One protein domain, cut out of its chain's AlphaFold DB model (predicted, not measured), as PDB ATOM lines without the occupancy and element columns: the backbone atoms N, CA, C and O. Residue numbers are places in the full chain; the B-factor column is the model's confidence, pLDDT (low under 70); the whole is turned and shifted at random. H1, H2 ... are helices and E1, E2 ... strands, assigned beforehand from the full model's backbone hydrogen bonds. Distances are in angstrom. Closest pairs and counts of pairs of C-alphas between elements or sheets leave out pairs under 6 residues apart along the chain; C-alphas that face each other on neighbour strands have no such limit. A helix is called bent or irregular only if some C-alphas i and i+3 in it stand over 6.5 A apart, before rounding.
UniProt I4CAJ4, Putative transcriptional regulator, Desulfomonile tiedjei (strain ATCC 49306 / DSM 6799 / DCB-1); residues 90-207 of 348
ATOM      1  N   GLY A  90     223.206 162.205 109.371       94.56
ATOM      2  CA  GLY A  90     222.537 163.235 108.573       94.56
ATOM      3  C   GLY A  90     222.870 164.631 109.083       94.56
ATOM      4  O   GLY A  90     223.232 165.505 108.293       94.56
ATOM      5  N   LEU A  91     222.866 164.798 110.408       96.88
ATOM      6  CA  LEU A  91     223.307 166.029 111.063       96.88
ATOM      7  C   LEU A  91     224.764 166.359 110.724       96.88
ATOM      8  O   LEU A  91     225.042 167.484 110.316       96.88
ATOM      9  N   ARG A  92     225.686 165.389 110.841       96.56
ATOM     10  CA  ARG A  92     227.106 165.591 110.500       96.56
ATOM     11  C   ARG A  92     227.256 166.124 109.082       96.56
ATOM     12  O   ARG A  92     228.009 167.065 108.859       96.56
ATOM     13  N   ARG A  93     226.537 165.529 108.124       96.50
ATOM     14  CA  ARG A  93     226.581 165.965 106.725       96.50
ATOM     15  C   ARG A  93     226.147 167.424 106.590       96.50
ATOM     16  O   ARG A  93     226.903 168.211 106.033       96.50
ATOM     17  N   LEU A  94     224.997 167.781 107.165       96.75
ATOM     18  CA  LEU A  94     224.493 169.154 107.136       96.75
ATOM     19  C   LEU A  94     225.483 170.136 107.781       96.75
ATOM     20  O   LEU A  94     225.770 171.187 107.218       96.75
ATOM     21  N   LEU A  95     226.037 169.798 108.946       96.94
ATOM     22  CA  LEU A  95     226.990 170.662 109.640       96.94
ATOM     23  C   LEU A  95     228.273 170.861 108.831       96.94
ATOM     24  O   LEU A  95     228.726 171.994 108.695       96.94
ATOM     25  N   LEU A  96     228.835 169.803 108.246       95.69
ATOM     26  CA  LEU A  96     230.020 169.923 107.394       95.69
ATOM     27  C   LEU A  96     229.744 170.764 106.137       95.69
ATOM     28  O   LEU A  96     230.594 171.560 105.749       95.69
ATOM     29  N   GLU A  97     228.554 170.638 105.542       95.81
ATOM     30  CA  GLU A  97     228.116 171.456 104.400       95.81
ATOM     31  C   GLU A  97     227.941 172.942 104.762       95.81
ATOM     32  O   GLU A  97     228.138 173.807 103.910       95.81
ATOM     33  N   ARG A  98     227.581 173.255 106.014       96.06
ATOM     34  CA  ARG A  98     227.302 174.624 106.488       96.06
ATOM     35  C   ARG A  98     228.448 175.260 107.286       96.06
ATOM     36  O   ARG A  98     228.253 176.310 107.903       96.06
ATOM     37  N   LEU A  99     229.640 174.666 107.287       95.44
ATOM     38  CA  LEU A  99     230.827 175.296 107.873       95.44
ATOM     39  C   LEU A  99     231.153 176.595 107.128       95.44
ATOM     40  O   LEU A  99     231.344 176.592 105.915       95.44
ATOM     41  N   ARG A 100     231.263 177.711 107.859       91.62
ATOM     42  CA  ARG A 100     231.581 179.018 107.259       91.62
ATOM     43  C   ARG A 100     232.992 179.051 106.663       91.62
ATOM     44  O   ARG A 100     233.202 179.644 105.611       91.62
ATOM     45  N   PHE A 101     233.940 178.398 107.334       88.75
ATOM     46  CA  PHE A 101     235.330 178.272 106.900       88.75
ATOM     47  C   PHE A 101     235.718 176.788 106.916       88.75
ATOM     48  O   PHE A 101     236.143 176.282 107.957       88.75
ATOM     49  N   PRO A 102     235.508 176.051 105.811       81.25
ATOM     50  CA  PRO A 102     235.824 174.631 105.760       81.25
ATOM     51  C   PRO A 102     237.342 174.425 105.801       81.25
ATOM     52  O   PRO A 102     238.041 174.574 104.799       81.25
ATOM     53  N   ASP A 103     237.846 174.067 106.978       82.19
ATOM     54  CA  ASP A 103     239.230 173.654 107.191       82.19
ATOM     55  C   ASP A 103     239.312 172.126 107.248       82.19
ATOM     56  O   ASP A 103     238.625 171.471 108.037       82.19
ATOM     57  N   LYS A 104     240.194 171.553 106.426       80.62
ATOM     58  CA  LYS A 104     240.444 170.113 106.380       80.62
ATOM     59  C   LYS A 104     240.817 169.547 107.754       80.62
ATOM     60  O   LYS A 104     240.411 168.426 108.047       80.62
ATOM     61  N   VAL A 105     241.535 170.303 108.588       84.25
ATOM     62  CA  VAL A 105     241.914 169.861 109.940       84.25
ATOM     63  C   VAL A 105     240.672 169.633 110.798       84.25
ATOM     64  O   VAL A 105     240.492 168.543 111.334       84.25
ATOM     65  N   LEU A 106     239.772 170.618 110.861       86.31
ATOM     66  CA  LEU A 106     238.523 170.500 111.614       86.31
ATOM     67  C   LEU A 106     237.617 169.392 111.061       86.31
ATOM     68  O   LEU A 106     237.015 168.641 111.825       86.31
ATOM     69  N   VAL A 107     237.527 169.258 109.736       89.62
ATOM     70  CA  VAL A 107     236.746 168.178 109.114       89.62
ATOM     71  C   VAL A 107     237.303 166.810 109.514       89.62
ATOM     72  O   VAL A 107     236.536 165.907 109.858       89.62
ATOM     73  N   ASP A 108     238.627 166.646 109.499       84.06
ATOM     74  CA  ASP A 108     239.268 165.396 109.897       84.06
ATOM     75  C   ASP A 108     239.064 165.091 111.390       84.06
ATOM     76  O   ASP A 108     238.756 163.942 111.716       84.06
ATOM     77  N   GLU A 109     239.148 166.099 112.266       85.94
ATOM     78  CA  GLU A 109     238.846 165.994 113.705       85.94
ATOM     79  C   GLU A 109     237.390 165.585 113.956       85.94
ATOM     80  O   GLU A 109     237.134 164.636 114.698       85.94
ATOM     81  N   ILE A 110     236.434 166.240 113.286       89.00
ATOM     82  CA  ILE A 110     235.007 165.913 113.391       89.00
ATOM     83  C   ILE A 110     234.765 164.456 113.006       89.00
ATOM     84  O   ILE A 110     234.090 163.704 113.711       89.00
ATOM     85  N   GLN A 111     235.344 164.030 111.887       88.12
ATOM     86  CA  GLN A 111     235.176 162.672 111.394       88.12
ATOM     87  C   GLN A 111     235.917 161.627 112.243       88.12
ATOM     88  O   GLN A 111     235.595 160.445 112.138       88.12
ATOM     89  N   ALA A 112     236.903 162.020 113.054       80.62
ATOM     90  CA  ALA A 112     237.657 161.102 113.907       80.62
ATOM     91  C   ALA A 112     236.872 160.630 115.143       80.62
ATOM     92  O   ALA A 112     237.268 159.638 115.754       80.62
ATOM     93  N   LEU A 113     235.765 161.295 115.493       76.81
ATOM     94  CA  LEU A 113     234.943 160.983 116.665       76.81
ATOM     95  C   LEU A 113     233.532 160.527 116.273       76.81
ATOM     96  O   LEU A 113     233.025 160.844 115.194       76.81
ATOM     97  N   GLU A 114     232.877 159.771 117.159       83.94
ATOM     98  CA  GLU A 114     231.467 159.382 116.987       83.94
ATOM     99  C   GLU A 114     230.555 160.620 117.029       83.94
ATOM    100  O   GLU A 114     229.648 160.761 116.213       83.94
ATOM    101  N   LEU A 115     230.847 161.552 117.936       86.25
ATOM    102  CA  LEU A 115     230.238 162.874 118.007       86.25
ATOM    103  C   LEU A 115     231.290 163.869 118.495       86.25
ATOM    104  O   LEU A 115     231.730 163.804 119.639       86.25
ATOM    105  N   HIS A 116     231.705 164.783 117.631       89.88
ATOM    106  CA  HIS A 116     232.730 165.760 117.971       89.88
ATOM    107  C   HIS A 116     232.164 166.885 118.865       89.88
ATOM    108  O   HIS A 116     230.995 167.242 118.701       89.88
ATOM    109  N   PRO A 117     232.953 167.507 119.769       83.69
ATOM    110  CA  PRO A 117     232.488 168.621 120.603       83.69
ATOM    111  C   PRO A 117     231.811 169.748 119.814       83.69
ATOM    112  O   PRO A 117     230.727 170.187 120.187       83.69
ATOM    113  N   ALA A 118     232.384 170.133 118.671       89.19
ATOM    114  CA  ALA A 118     231.786 171.106 117.755       89.19
ATOM    115  C   ALA A 118     230.377 170.696 117.279       89.19
ATOM    116  O   ALA A 118     229.448 171.498 117.323       89.19
ATOM    117  N   GLU A 119     230.193 169.432 116.876       93.12
ATOM    118  CA  GLU A 119     228.884 168.915 116.454       93.12
ATOM    119  C   GLU A 119     227.897 168.866 117.617       93.12
ATOM    120  O   GLU A 119     226.723 169.183 117.456       93.12
ATOM    121  N   ASN A 120     228.371 168.483 118.802       90.56
ATOM    122  CA  ASN A 120     227.562 168.402 120.007       90.56
ATOM    123  C   ASN A 120     227.032 169.779 120.442       90.56
ATOM    124  O   ASN A 120     225.887 169.873 120.892       90.56
ATOM    125  N   GLN A 121     227.851 170.826 120.297       89.12
ATOM    126  CA  GLN A 121     227.457 172.209 120.567       89.12
ATOM    127  C   GLN A 121     226.525 172.755 119.488       89.12
ATOM    128  O   GLN A 121     225.485 173.326 119.813       89.12
ATOM    129  N   ALA A 122     226.832 172.503 118.213       93.88
ATOM    130  CA  ALA A 122     225.957 172.870 117.103       93.88
ATOM    131  C   ALA A 122     224.568 172.243 117.258       93.88
ATOM    132  O   ALA A 122     223.563 172.949 117.207       93.88
ATOM    133  N   LEU A 123     224.512 170.947 117.571       93.62
ATOM    134  CA  LEU A 123     223.276 170.244 117.885       93.62
ATOM    135  C   LEU A 123     222.522 170.907 119.042       93.62
ATOM    136  O   LEU A 123     221.316 171.119 118.954       93.62
ATOM    137  N   HIS A 124     223.219 171.251 120.126       87.38
ATOM    138  CA  HIS A 124     222.593 171.883 121.283       87.38
ATOM    139  C   HIS A 124     221.935 173.224 120.927       87.38
ATOM    140  O   HIS A 124     220.787 173.458 121.306       87.38
ATOM    141  N   GLN A 125     222.619 174.070 120.155       90.06
ATOM    142  CA  GLN A 125     222.075 175.351 119.701       90.06
ATOM    143  C   GLN A 125     220.920 175.171 118.708       90.06
ATOM    144  O   GLN A 125     219.891 175.832 118.836       90.06
ATOM    145  N   MET A 126     221.034 174.229 117.767       94.38
ATOM    146  CA  MET A 126     219.969 173.913 116.808       94.38
ATOM    147  C   MET A 126     218.681 173.470 117.505       94.38
ATOM    148  O   MET A 126     217.612 173.970 117.172       94.38
ATOM    149  N   VAL A 127     218.768 172.586 118.503       89.44
ATOM    150  CA  VAL A 127     217.597 172.126 119.271       89.44
ATOM    151  C   VAL A 127     216.915 173.285 120.000       89.44
ATOM    152  O   VAL A 127     215.692 173.399 119.973       89.44
ATOM    153  N   ARG A 128     217.702 174.171 120.618       89.12
ATOM    154  CA  ARG A 128     217.184 175.358 121.312       89.12
ATOM    155  C   ARG A 128     216.465 176.300 120.345       89.12
ATOM    156  O   ARG A 128     215.343 176.711 120.623       89.12
ATOM    157  N   MET A 129     217.085 176.596 119.202       89.56
ATOM    158  CA  MET A 129     216.487 177.440 118.163       89.56
ATOM    159  C   MET A 129     215.210 176.816 117.593       89.56
ATOM    160  O   MET A 129     214.211 177.514 117.461       89.56
ATOM    161  N   PHE A 130     215.215 175.506 117.327       90.94
ATOM    162  CA  PHE A 130     214.041 174.781 116.847       90.94
ATOM    163  C   PHE A 130     212.848 174.974 117.782       90.94
ATOM    164  O   PHE A 130     211.793 175.408 117.337       90.94
ATOM    165  N   PHE A 131     213.011 174.736 119.085       86.75
ATOM    166  CA  PHE A 131     211.882 174.852 120.008       86.75
ATOM    167  C   PHE A 131     211.434 176.287 120.272       86.75
ATOM    168  O   PHE A 131     210.234 176.518 120.353       86.75
ATOM    169  N   ILE A 132     212.351 177.257 120.316       85.38
ATOM    170  CA  ILE A 132     211.963 178.675 120.392       85.38
ATOM    171  C   ILE A 132     211.137 179.100 119.175       85.38
ATOM    172  O   ILE A 132     210.205 179.892 119.309       85.38
ATOM    173  N   LEU A 133     211.460 178.570 117.995       85.44
ATOM    174  CA  LEU A 133     210.731 178.862 116.761       85.44
ATOM    175  C   LEU A 133     209.390 178.124 116.665       85.44
ATOM    176  O   LEU A 133     208.493 178.610 115.984       85.44
ATOM    177  N   GLN A 134     209.243 176.985 117.344       79.00
ATOM    178  CA  GLN A 134     207.982 176.238 117.433       79.00
ATOM    179  C   GLN A 134     207.045 176.763 118.536       79.00
ATOM    180  O   GLN A 134     205.846 176.487 118.505       79.00
ATOM    181  N   GLU A 135     207.551 177.525 119.511       72.12
ATOM    182  CA  GLU A 135     206.708 178.229 120.482       72.12
ATOM    183  C   GLU A 135     205.878 179.317 119.779       72.12
ATOM    184  O   GLU A 135     206.361 180.424 119.522       72.12
ATOM    185  N   ASN A 136     204.604 179.013 119.504       54.34
ATOM    186  CA  ASN A 136     203.593 180.019 119.178       54.34
ATOM    187  C   ASN A 136     203.534 181.065 120.302       54.34
ATOM    188  O   ASN A 136     203.613 180.708 121.477       54.34
ATOM    189  N   GLN A 137     203.350 182.343 119.948       47.03
ATOM    190  CA  GLN A 137     203.339 183.495 120.869       47.03
ATOM    191  C   GLN A 137     202.443 183.320 122.119       47.03
ATOM    192  O   GLN A 137     202.684 183.972 123.130       47.03
ATOM    193  N   GLU A 138     201.453 182.421 122.090       41.22
ATOM    194  CA  GLU A 138     200.544 182.122 123.209       41.22
ATOM    195  C   GLU A 138     201.109 181.144 124.262       41.22
ATOM    196  O   GLU A 138     200.626 181.117 125.391       41.22
ATOM    197  N   ALA A 139     202.144 180.361 123.938       41.12
ATOM    198  CA  ALA A 139     202.791 179.422 124.868       41.12
ATOM    199  C   ALA A 139     203.998 180.034 125.606       41.12
ATOM    200  O   ALA A 139     204.700 179.337 126.345       41.12
ATOM    201  N   GLY A 140     204.242 181.335 125.410       40.19
ATOM    202  CA  GLY A 140     205.308 182.067 126.079       40.19
ATOM    203  C   GLY A 140     205.195 181.952 127.603       40.19
ATOM    204  O   GLY A 140     204.210 182.378 128.201       40.19
ATOM    205  N   SER A 141     206.241 181.408 128.231       46.50
ATOM    206  CA  SER A 141     206.491 181.349 129.686       46.50
ATOM    207  C   SER A 141     205.905 180.201 130.524       46.50
ATOM    208  O   SER A 141     206.226 180.133 131.710       46.50
ATOM    209  N   ALA A 142     205.145 179.239 129.983       46.72
ATOM    210  CA  ALA A 142     204.556 178.192 130.846       46.72
ATOM    211  C   ALA A 142     205.608 177.312 131.564       46.72
ATOM    212  O   ALA A 142     205.352 176.721 132.619       46.72
ATOM    213  N   TYR A 143     206.817 177.233 131.008       52.62
ATOM    214  CA  TYR A 143     207.900 176.397 131.494       52.62
ATOM    215  C   TYR A 143     209.188 177.221 131.522       52.62
ATOM    216  O   TYR A 143     209.889 177.299 130.522       52.62
ATOM    217  N   GLY A 144     209.489 177.863 132.656       62.00
ATOM    218  CA  GLY A 144     210.692 178.692 132.821       62.00
ATOM    219  C   GLY A 144     212.015 178.005 132.414       62.00
ATOM    220  O   GLY A 144     212.046 176.795 132.154       62.00
ATOM    221  N   PRO A 145     213.145 178.740 132.407       65.31
ATOM    222  CA  PRO A 145     214.397 178.340 131.745       65.31
ATOM    223  C   PRO A 145     214.897 176.922 132.065       65.31
ATOM    224  O   PRO A 145     215.448 176.244 131.198       65.31
ATOM    225  N   ALA A 146     214.685 176.438 133.293       61.41
ATOM    226  CA  ALA A 146     215.070 175.093 133.720       61.41
ATOM    227  C   ALA A 146     214.322 173.973 132.971       61.41
ATOM    228  O   ALA A 146     214.942 173.017 132.505       61.41
ATOM    229  N   ARG A 147     212.999 174.097 132.802       62.75
ATOM    230  CA  ARG A 147     212.198 173.098 132.072       62.75
ATOM    231  C   ARG A 147     212.500 173.128 130.577       62.75
ATOM    232  O   ARG A 147     212.582 172.068 129.960       62.75
ATOM    233  N   PHE A 148     212.741 174.313 130.018       71.88
ATOM    234  CA  PHE A 148     213.194 174.450 128.636       71.88
ATOM    235  C   PHE A 148     214.556 173.764 128.411       71.88
ATOM    236  O   PHE A 148     214.719 173.015 127.446       71.88
ATOM    237  N   LYS A 149     215.520 173.942 129.332       68.81
ATOM    238  CA  LYS A 149     216.821 173.243 129.294       68.81
ATOM    239  C   LYS A 149     216.656 171.721 129.327       68.81
ATOM    240  O   LYS A 149     217.245 171.035 128.494       68.81
ATOM    241  N   ASP A 150     215.846 171.203 130.248       66.56
ATOM    242  CA  ASP A 150     215.597 169.761 130.392       66.56
ATOM    243  C   ASP A 150     214.908 169.160 129.153       66.56
ATOM    244  O   ASP A 150     215.269 168.086 128.663       66.56
ATOM    245  N   PHE A 151     213.952 169.885 128.575       71.50
ATOM    246  CA  PHE A 151     213.308 169.484 127.329       71.50
ATOM    247  C   PHE A 151     214.299 169.429 126.156       71.50
ATOM    248  O   PHE A 151     214.389 168.405 125.473       71.50
ATOM    249  N   CYS A 152     215.124 170.468 125.984       78.25
ATOM    250  CA  CYS A 152     216.180 170.486 124.968       78.25
ATOM    251  C   CYS A 152     217.194 169.346 125.166       78.25
ATOM    252  O   CYS A 152     217.644 168.737 124.193       78.25
ATOM    253  N   PHE A 153     217.553 169.033 126.415       74.06
ATOM    254  CA  PHE A 153     218.481 167.947 126.739       74.06
ATOM    255  C   PHE A 153     217.930 166.574 126.325       74.06
ATOM    256  O   PHE A 153     218.634 165.778 125.687       74.06
ATOM    257  N   ARG A 154     216.652 166.315 126.625       70.75
ATOM    258  CA  ARG A 154     215.963 165.081 126.223       70.75
ATOM    259  C   ARG A 154     215.841 164.970 124.706       70.75
ATOM    260  O   ARG A 154     216.186 163.927 124.150       70.75
ATOM    261  N   ALA A 155     215.441 166.047 124.035       76.88
ATOM    262  CA  ALA A 155     215.309 166.079 122.580       76.88
ATOM    263  C   ALA A 155     216.647 165.835 121.867       76.88
ATOM    264  O   ALA A 155     216.734 164.980 120.990       76.88
ATOM    265  N   LYS A 156     217.725 166.493 122.310       82.50
ATOM    266  CA  LYS A 156     219.089 166.284 121.796       82.50
ATOM    267  C   LYS A 156     219.542 164.820 121.882       82.50
ATOM    268  O   LYS A 156     220.276 164.341 121.019       82.50
ATOM    269  N   SER A 157     219.126 164.108 122.927       80.50
ATOM    270  CA  SER A 157     219.492 162.704 123.138       80.50
ATOM    271  C   SER A 157     218.673 161.731 122.281       80.50
ATOM    272  O   SER A 157     219.107 160.595 122.079       80.50
ATOM    273  N   ASN A 158     217.528 162.165 121.744       83.56
ATOM    274  CA  ASN A 158     216.650 161.362 120.901       83.56
ATOM    275  C   ASN A 158     217.143 161.353 119.444       83.56
ATOM    276  O   ASN A 158     217.064 162.350 118.728       83.56
ATOM    277  N   ARG A 159     217.636 160.198 118.989       89.62
ATOM    278  CA  ARG A 159     218.175 160.037 117.634       89.62
ATOM    279  C   ARG A 159     217.144 160.261 116.538       89.62
ATOM    280  O   ARG A 159     217.491 160.894 115.545       89.62
ATOM    281  N   ASP A 160     215.928 159.756 116.710       89.62
ATOM    282  CA  ASP A 160     214.906 159.851 115.672       89.62
ATOM    283  C   ASP A 160     214.524 161.310 115.456       89.62
ATOM    284  O   ASP A 160     214.530 161.770 114.321       89.62
ATOM    285  N   PHE A 161     214.331 162.071 116.534       93.94
ATOM    286  CA  PHE A 161     214.089 163.516 116.467       93.94
ATOM    287  C   PHE A 161     215.223 164.273 115.748       93.94
ATOM    288  O   PHE A 161     214.969 165.063 114.836       93.94
ATOM    289  N   VAL A 162     216.483 164.010 116.124       92.69
ATOM    290  CA  VAL A 162     217.652 164.700 115.547       92.69
ATOM    291  C   VAL A 162     217.810 164.404 114.054       92.69
ATOM    292  O   VAL A 162     218.092 165.315 113.281       92.69
ATOM    293  N   GLU A 163     217.621 163.151 113.641       96.00
ATOM    294  CA  GLU A 163     217.781 162.709 112.248       96.00
ATOM    295  C   GLU A 163     216.528 162.910 111.377       96.00
ATOM    296  O   GLU A 163     216.587 162.670 110.170       96.00
ATOM    297  N   SER A 164     215.407 163.359 111.954       94.44
ATOM    298  CA  SER A 164     214.160 163.619 111.225       94.44
ATOM    299  C   SER A 164     213.714 165.076 111.336       94.44
ATOM    300  O   SER A 164     214.072 165.876 110.474       94.44
ATOM    301  N   GLU A 165     212.954 165.434 112.367       94.38
ATOM    302  CA  GLU A 165     212.315 166.742 112.546       94.38
ATOM    303  C   GLU A 165     213.337 167.878 112.534       94.38
ATOM    304  O   GLU A 165     213.241 168.800 111.718       94.38
ATOM    305  N   LEU A 166     214.370 167.767 113.376       94.62
ATOM    306  CA  LEU A 166     215.401 168.792 113.492       94.62
ATOM    307  C   LEU A 166     216.174 168.942 112.178       94.62
ATOM    308  O   LEU A 166     216.368 170.050 111.677       94.62
ATOM    309  N   LEU A 167     216.604 167.818 111.598       96.06
ATOM    310  CA  LEU A 167     217.368 167.814 110.354       96.06
ATOM    311  C   LEU A 167     216.560 168.381 109.182       96.06
ATOM    312  O   LEU A 167     217.121 169.082 108.341       96.06
ATOM    313  N   THR A 168     215.266 168.069 109.116       96.06
ATOM    314  CA  THR A 168     214.363 168.557 108.067       96.06
ATOM    315  C   THR A 168     214.209 170.066 108.167       96.06
ATOM    316  O   THR A 168     214.449 170.761 107.186       96.06
ATOM    317  N   PHE A 169     213.935 170.584 109.366       94.56
ATOM    318  CA  PHE A 169     213.817 172.022 109.601       94.56
ATOM    319  C   PHE A 169     215.077 172.793 109.172       94.56
ATOM    320  O   PHE A 169     215.010 173.774 108.429       94.56
ATOM    321  N   PHE A 170     216.257 172.328 109.594       95.31
ATOM    322  CA  PHE A 170     217.508 173.035 109.315       95.31
ATOM    323  C   PHE A 170     218.047 172.837 107.896       95.31
ATOM    324  O   PHE A 170     218.914 173.599 107.465       95.31
ATOM    325  N   ARG A 171     217.537 171.856 107.144       94.81
ATOM    326  CA  ARG A 171     217.875 171.697 105.724       94.81
ATOM    327  C   ARG A 171     217.390 172.893 104.907       94.81
ATOM    328  O   ARG A 171     218.152 173.410 104.091       94.81
ATOM    329  N   ASP A 172     216.182 173.360 105.209       91.12
ATOM    330  CA  ASP A 172     215.524 174.468 104.509       91.12
ATOM    331  C   ASP A 172     215.816 175.835 105.158       91.12
ATOM    332  O   ASP A 172     215.453 176.884 104.631       91.12
ATOM    333  N   THR A 173     216.536 175.838 106.284       91.06
ATOM    334  CA  THR A 173     216.967 177.053 106.984       91.06
ATOM    335  C   THR A 173     218.346 177.503 106.476       91.06
ATOM    336  O   THR A 173     219.310 176.724 106.535       91.06
ATOM    337  N   PRO A 174     218.517 178.748 105.993       91.38
ATOM    338  CA  PRO A 174     219.829 179.261 105.617       91.38
ATOM    339  C   PRO A 174     220.646 179.580 106.873       91.38
ATOM    340  O   PRO A 174     220.250 180.387 107.703       91.38
ATOM    341  N   PHE A 175     221.804 178.942 107.020       94.75
ATOM    342  CA  PHE A 175     222.754 179.258 108.081       94.75
ATOM    343  C   PHE A 175     224.161 178.806 107.703       94.75
ATOM    344  O   PHE A 175     224.333 177.857 106.933       94.75
ATOM    345  N   THR A 176     225.148 179.455 108.307       95.94
ATOM    346  CA  THR A 176     226.527 178.975 108.411       95.94
ATOM    347  C   THR A 176     226.954 178.985 109.870       95.94
ATOM    348  O   THR A 176     226.329 179.658 110.690       95.94
ATOM    349  N   TRP A 177     228.003 178.250 110.220       94.94
ATOM    350  CA  TRP A 177     228.492 178.222 111.596       94.94
ATOM    351  C   TRP A 177     230.017 178.150 111.674       94.94
ATOM    352  O   TRP A 177     230.693 177.737 110.724       94.94
ATOM    353  N   ILE A 178     230.544 178.580 112.817       92.62
ATOM    354  CA  ILE A 178     231.947 178.431 113.211       92.62
ATOM    355  C   ILE A 178     232.023 177.749 114.572       92.62
ATOM    356  O   ILE A 178     231.081 177.822 115.361       92.62
ATOM    357  N   TRP A 179     233.162 177.124 114.846       90.12
ATOM    358  CA  TRP A 179     233.488 176.576 116.154       90.12
ATOM    359  C   TRP A 179     234.674 177.329 116.744       90.12
ATOM    360  O   TRP A 179     235.739 177.393 116.126       90.12
ATOM    361  N   ASP A 180     234.480 177.875 117.938       83.00
ATOM    362  CA  ASP A 180     235.552 178.395 118.770       83.00
ATOM    363  C   ASP A 180     236.126 177.241 119.600       83.00
ATOM    364  O   ASP A 180     235.460 176.666 120.466       83.00
ATOM    365  N   ARG A 181     237.380 176.888 119.312       79.44
ATOM    366  CA  ARG A 181     238.091 175.793 119.981       79.44
ATOM    367  C   ARG A 181     238.385 176.100 121.446       79.44
ATOM    368  O   ARG A 181     238.365 175.187 122.268       79.44
ATOM    369  N   GLU A 182     238.687 177.357 121.760       69.12
ATOM    370  CA  GLU A 182     239.109 177.776 123.096       69.12
ATOM    371  C   GLU A 182     237.909 177.905 124.029       69.12
ATOM    372  O   GLU A 182     237.961 177.440 125.172       69.12
ATOM    373  N   ALA A 183     236.815 178.490 123.535       68.25
ATOM    374  CA  ALA A 183     235.554 178.569 124.266       68.25
ATOM    375  C   ALA A 183     234.776 177.241 124.246       68.25
ATOM    376  O   ALA A 183     233.913 177.022 125.094       68.25
ATOM    377  N   ASN A 184     235.092 176.345 123.302       77.00
ATOM    378  CA  ASN A 184     234.309 175.150 122.991       77.00
ATOM    379  C   ASN A 184     232.824 175.489 122.769       77.00
ATOM    380  O   ASN A 184     231.927 174.825 123.299       77.00
ATOM    381  N   ASP A 185     232.590 176.530 121.978       80.12
ATOM    382  CA  ASP A 185     231.265 177.046 121.651       80.12
ATOM    383  C   ASP A 185     231.138 177.292 120.146       80.12
ATOM    384  O   ASP A 185     232.122 177.270 119.401       80.12
ATOM    385  N   VAL A 186     229.909 177.460 119.674       87.25
ATOM    386  CA  VAL A 186     229.597 177.622 118.256       87.25
ATOM    387  C   VAL A 186     228.803 178.892 118.019       87.25
ATOM    388  O   VAL A 186     227.848 179.195 118.732       87.25
ATOM    389  N   THR A 187     229.144 179.588 116.942       87.00
ATOM    390  CA  THR A 187     228.407 180.775 116.508       87.00
ATOM    391  C   THR A 187     227.718 180.472 115.194       87.00
ATOM    392  O   THR A 187     228.366 180.081 114.221       87.00
ATOM    393  N   PHE A 188     226.400 180.659 115.168       90.94
ATOM    394  CA  PHE A 188     225.584 180.548 113.965       90.94
ATOM    395  C   PHE A 188     225.409 181.924 113.327       90.94
ATOM    396  O   PHE A 188     225.206 182.924 114.011       90.94
ATOM    397  N   TYR A 189     225.444 181.956 112.002       89.62
ATOM    398  CA  TYR A 189     225.168 183.133 111.192       89.62
ATOM    399  C   TYR A 189     224.046 182.801 110.222       89.62
ATOM    400  O   TYR A 189     224.134 181.816 109.488       89.62
ATOM    401  N   SER A 190     223.018 183.639 110.197       91.06
ATOM    402  CA  SER A 190     221.869 183.505 109.308       91.06
ATOM    403  C   SER A 190     221.417 184.885 108.846       91.06
ATOM    404  O   SER A 190     221.375 185.827 109.639       91.06
ATOM    405  N   GLU A 191     221.054 184.985 107.571       87.06
ATOM    406  CA  GLU A 191     220.407 186.173 106.999       87.06
ATOM    407  C   GLU A 191     218.884 186.152 107.195       87.06
ATOM    408  O   GLU A 191     218.221 187.144 106.933       87.06
ATOM    409  N   ALA A 192     218.314 185.039 107.666       88.62
ATOM    410  CA  ALA A 192     216.884 184.945 107.925       88.62
ATOM    411  C   ALA A 192     216.489 185.620 109.249       88.62
ATOM    412  O   ALA A 192     216.943 185.204 110.320       88.62
ATOM    413  N   ASP A 193     215.569 186.585 109.176       88.75
ATOM    414  CA  ASP A 193     215.090 187.382 110.316       88.75
ATOM    415  C   ASP A 193     214.544 186.526 111.469       88.75
ATOM    416  O   ASP A 193     214.797 186.807 112.643       88.75
ATOM    417  N   TYR A 194     213.830 185.438 111.159       86.75
ATOM    418  CA  TYR A 194     213.276 184.550 112.186       86.75
ATOM    419  C   TYR A 194     214.375 183.845 112.991       86.75
ATOM    420  O   TYR A 194     214.236 183.672 114.199       86.75
ATOM    421  N   MET A 195     215.498 183.494 112.357       89.31
ATOM    422  CA  MET A 195     216.646 182.898 113.047       89.31
ATOM    423  C   MET A 195     217.330 183.913 113.954       89.31
ATOM    424  O   MET A 195     217.674 183.583 115.086       89.31
ATOM    425  N   GLN A 196     217.502 185.151 113.484       85.19
ATOM    426  CA  GLN A 196     218.055 186.227 114.308       85.19
ATOM    427  C   GLN A 196     217.158 186.493 115.524       85.19
ATOM    428  O   GLN A 196     217.644 186.544 116.650       85.19
ATOM    429  N   SER A 197     215.840 186.531 115.312       85.62
ATOM    430  CA  SER A 197     214.846 186.672 116.382       85.62
ATOM    431  C   SER A 197     214.900 185.512 117.380       85.62
ATOM    432  O   SER A 197     214.804 185.731 118.585       85.62
ATOM    433  N   ALA A 198     215.095 184.274 116.909       85.62
ATOM    434  CA  ALA A 198     215.254 183.114 117.784       85.62
ATOM    435  C   ALA A 198     216.515 183.206 118.649       85.62
ATOM    436  O   ALA A 198     216.461 182.890 119.835       85.62
ATOM    437  N   VAL A 199     217.635 183.660 118.081       82.94
ATOM    438  CA  VAL A 199     218.882 183.877 118.830       82.94
ATOM    439  C   VAL A 199     218.691 184.948 119.904       82.94
ATOM    440  O   VAL A 199     219.068 184.707 121.049       82.94
ATOM    441  N   SER A 200     218.050 186.074 119.582       81.56
ATOM    442  CA  SER A 200     217.750 187.121 120.569       81.56
ATOM    443  C   SER A 200     216.828 186.611 121.682       81.56
ATOM    444  O   SER A 200     217.140 186.780 122.857       81.56
ATOM    445  N   ARG A 201     215.755 185.880 121.340       83.06
ATOM    446  CA  ARG A 201     214.862 185.250 122.334       83.06
ATOM    447  C   ARG A 201     215.593 184.246 123.219       83.06
ATOM    448  O   ARG A 201     215.309 184.161 124.409       83.06
ATOM    449  N   LEU A 202     216.526 183.474 122.658       80.50
ATOM    450  CA  LEU A 202     217.373 182.582 123.444       80.50
ATOM    451  C   LEU A 202     218.225 183.390 124.419       80.50
ATOM    452  O   LEU A 202     218.262 183.054 125.598       80.50
ATOM    453  N   GLN A 203     218.883 184.451 123.953       77.25
ATOM    454  CA  GLN A 203     219.677 185.319 124.818       77.25
ATOM    455  C   GLN A 203     218.820 185.867 125.960       77.25
ATOM    456  O   GLN A 203     219.191 185.663 127.110       77.25
ATOM    457  N   GLU A 204     217.649 186.439 125.675       77.50
ATOM    458  CA  GLU A 204     216.697 186.954 126.675       77.50
ATOM    459  C   GLU A 204     216.239 185.875 127.671       77.50
ATOM    460  O   GLU A 204     216.331 186.067 128.882       77.50
ATOM    461  N   LEU A 205     215.840 184.691 127.188       74.44
ATOM    462  CA  LEU A 205     215.396 183.573 128.035       74.44
ATOM    463  C   LEU A 205     216.483 183.104 129.015       74.44
ATOM    464  O   LEU A 205     216.184 182.588 130.093       74.44
ATOM    465  N   PHE A 206     217.752 183.272 128.644       66.50
ATOM    466  CA  PHE A 206     218.896 182.974 129.502       66.50
ATOM    467  C   PHE A 206     219.526 184.229 130.133       66.50
ATOM    468  O   PHE A 206     220.518 184.088 130.845       66.50
ATOM    469  N   SER A 207     218.935 185.416 129.935       57.44
ATOM    470  CA  SER A 207     219.356 186.693 130.537       57.44
ATOM    471  C   SER A 207     218.801 186.886 131.951       57.44
ATOM    472  O   SER A 207     219.496 187.445 132.792       57.44
TER     473      SER A 207
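What this domain is: This is residues 90 to 207 of the 348 residues of the protein "Putative transcriptional regulator" of Desulfomonile tiedjei (strain ATCC 49306 / DSM 6799 / DCB-1) (UniProt I4CAJ4). One long helix, H3, runs lengthwise through the middle as a core, with H4, H5 and H6 crossing its later half from different sides and a small two-stranded hairpin, E1 and E2, covering its residues 117 to 126. H1 packs on H5, H2 sits at one end of the long axis, and residues 134 to 139 stick out at the other. The printed part has 118 residues, with six named helices and two named strands in the order H1 H2 H3 H4 H5 E1 E2 H6; the sheet, E1 - E2, is antiparallel, and the class is mostly helix. The whole is compact, with a radius of gyration of the C-alphas of 14.3 A, and elongated, spanning 45 by 29 by 28 A.

How they stand to each other: H1, residues 90 to 97, is close to but not clearly touching H2, residues 104 to 112; their closest C-alphas, of Leu 96 and Val 107, are 7.2 A apart. The hub is H3, residues 117 to 134, touching four helices. H1 only just touches it, with 3 pairs of C-alphas within 8 A, the closest being Arg 92 and Glu 119 at 7.0 A. H4, residues 145 to 157, touches H3 at a steep tilt of 60 degrees, opposite ways, the closest C-alphas being Val 127 and Cys 152 at 6.1 A. H5, residues 159 to 171, touches H1, with the C-alphas of Gly 90 and Glu 163 closest at 6.0 A. H5 also touches H3, closest at C-alphas 130 and 166, 7.0 A. E1, residues 176 to 180, and E2, residues 185 to 189, form an antiparallel hairpin at 156 degrees; N 178 and O 187 are 3.0 A apart, within hydrogen-bond range. The closest C-alphas of H3 and E2, Ala 122 and Val 186, are 6.1 A apart. H6, residues 193 to 205, touches H3 about perpendicular at 81 degrees, closest at C-alphas 129 and 198, 5.8 A. Every O i to N i+4 pair is within hydrogen-bond range in H1, H2, H3, H4 and H6; in H5 it is 7 of 9.

Where its parts are: H1 begins at C-alpha 90, (222.537, 163.235, 108.573), and is 10.8 A long; H2 is 12.1 A. H3 runs 25.9 A from C-alpha 117, (232.488, 168.621, 120.603). H4 is 18.6 A and H5 16.7 A; H5 is irregular, but only just, with C-alphas 163 and 166 6.6 A apart. E1 is 13.8 A, E2 13.6 A, and H6, 18.1 A, ends at C-alpha 205, (215.396, 183.573, 128.035).

The domain as a whole: The two C-alphas farthest apart, of Val 105 and Glu 138, are 45.1 A apart. The printed part has no cut and no long link. Its mean pLDDT is 82.8; residues 136 to 147, 149 to 150, 182 to 183 and 206 to 207 are under 70.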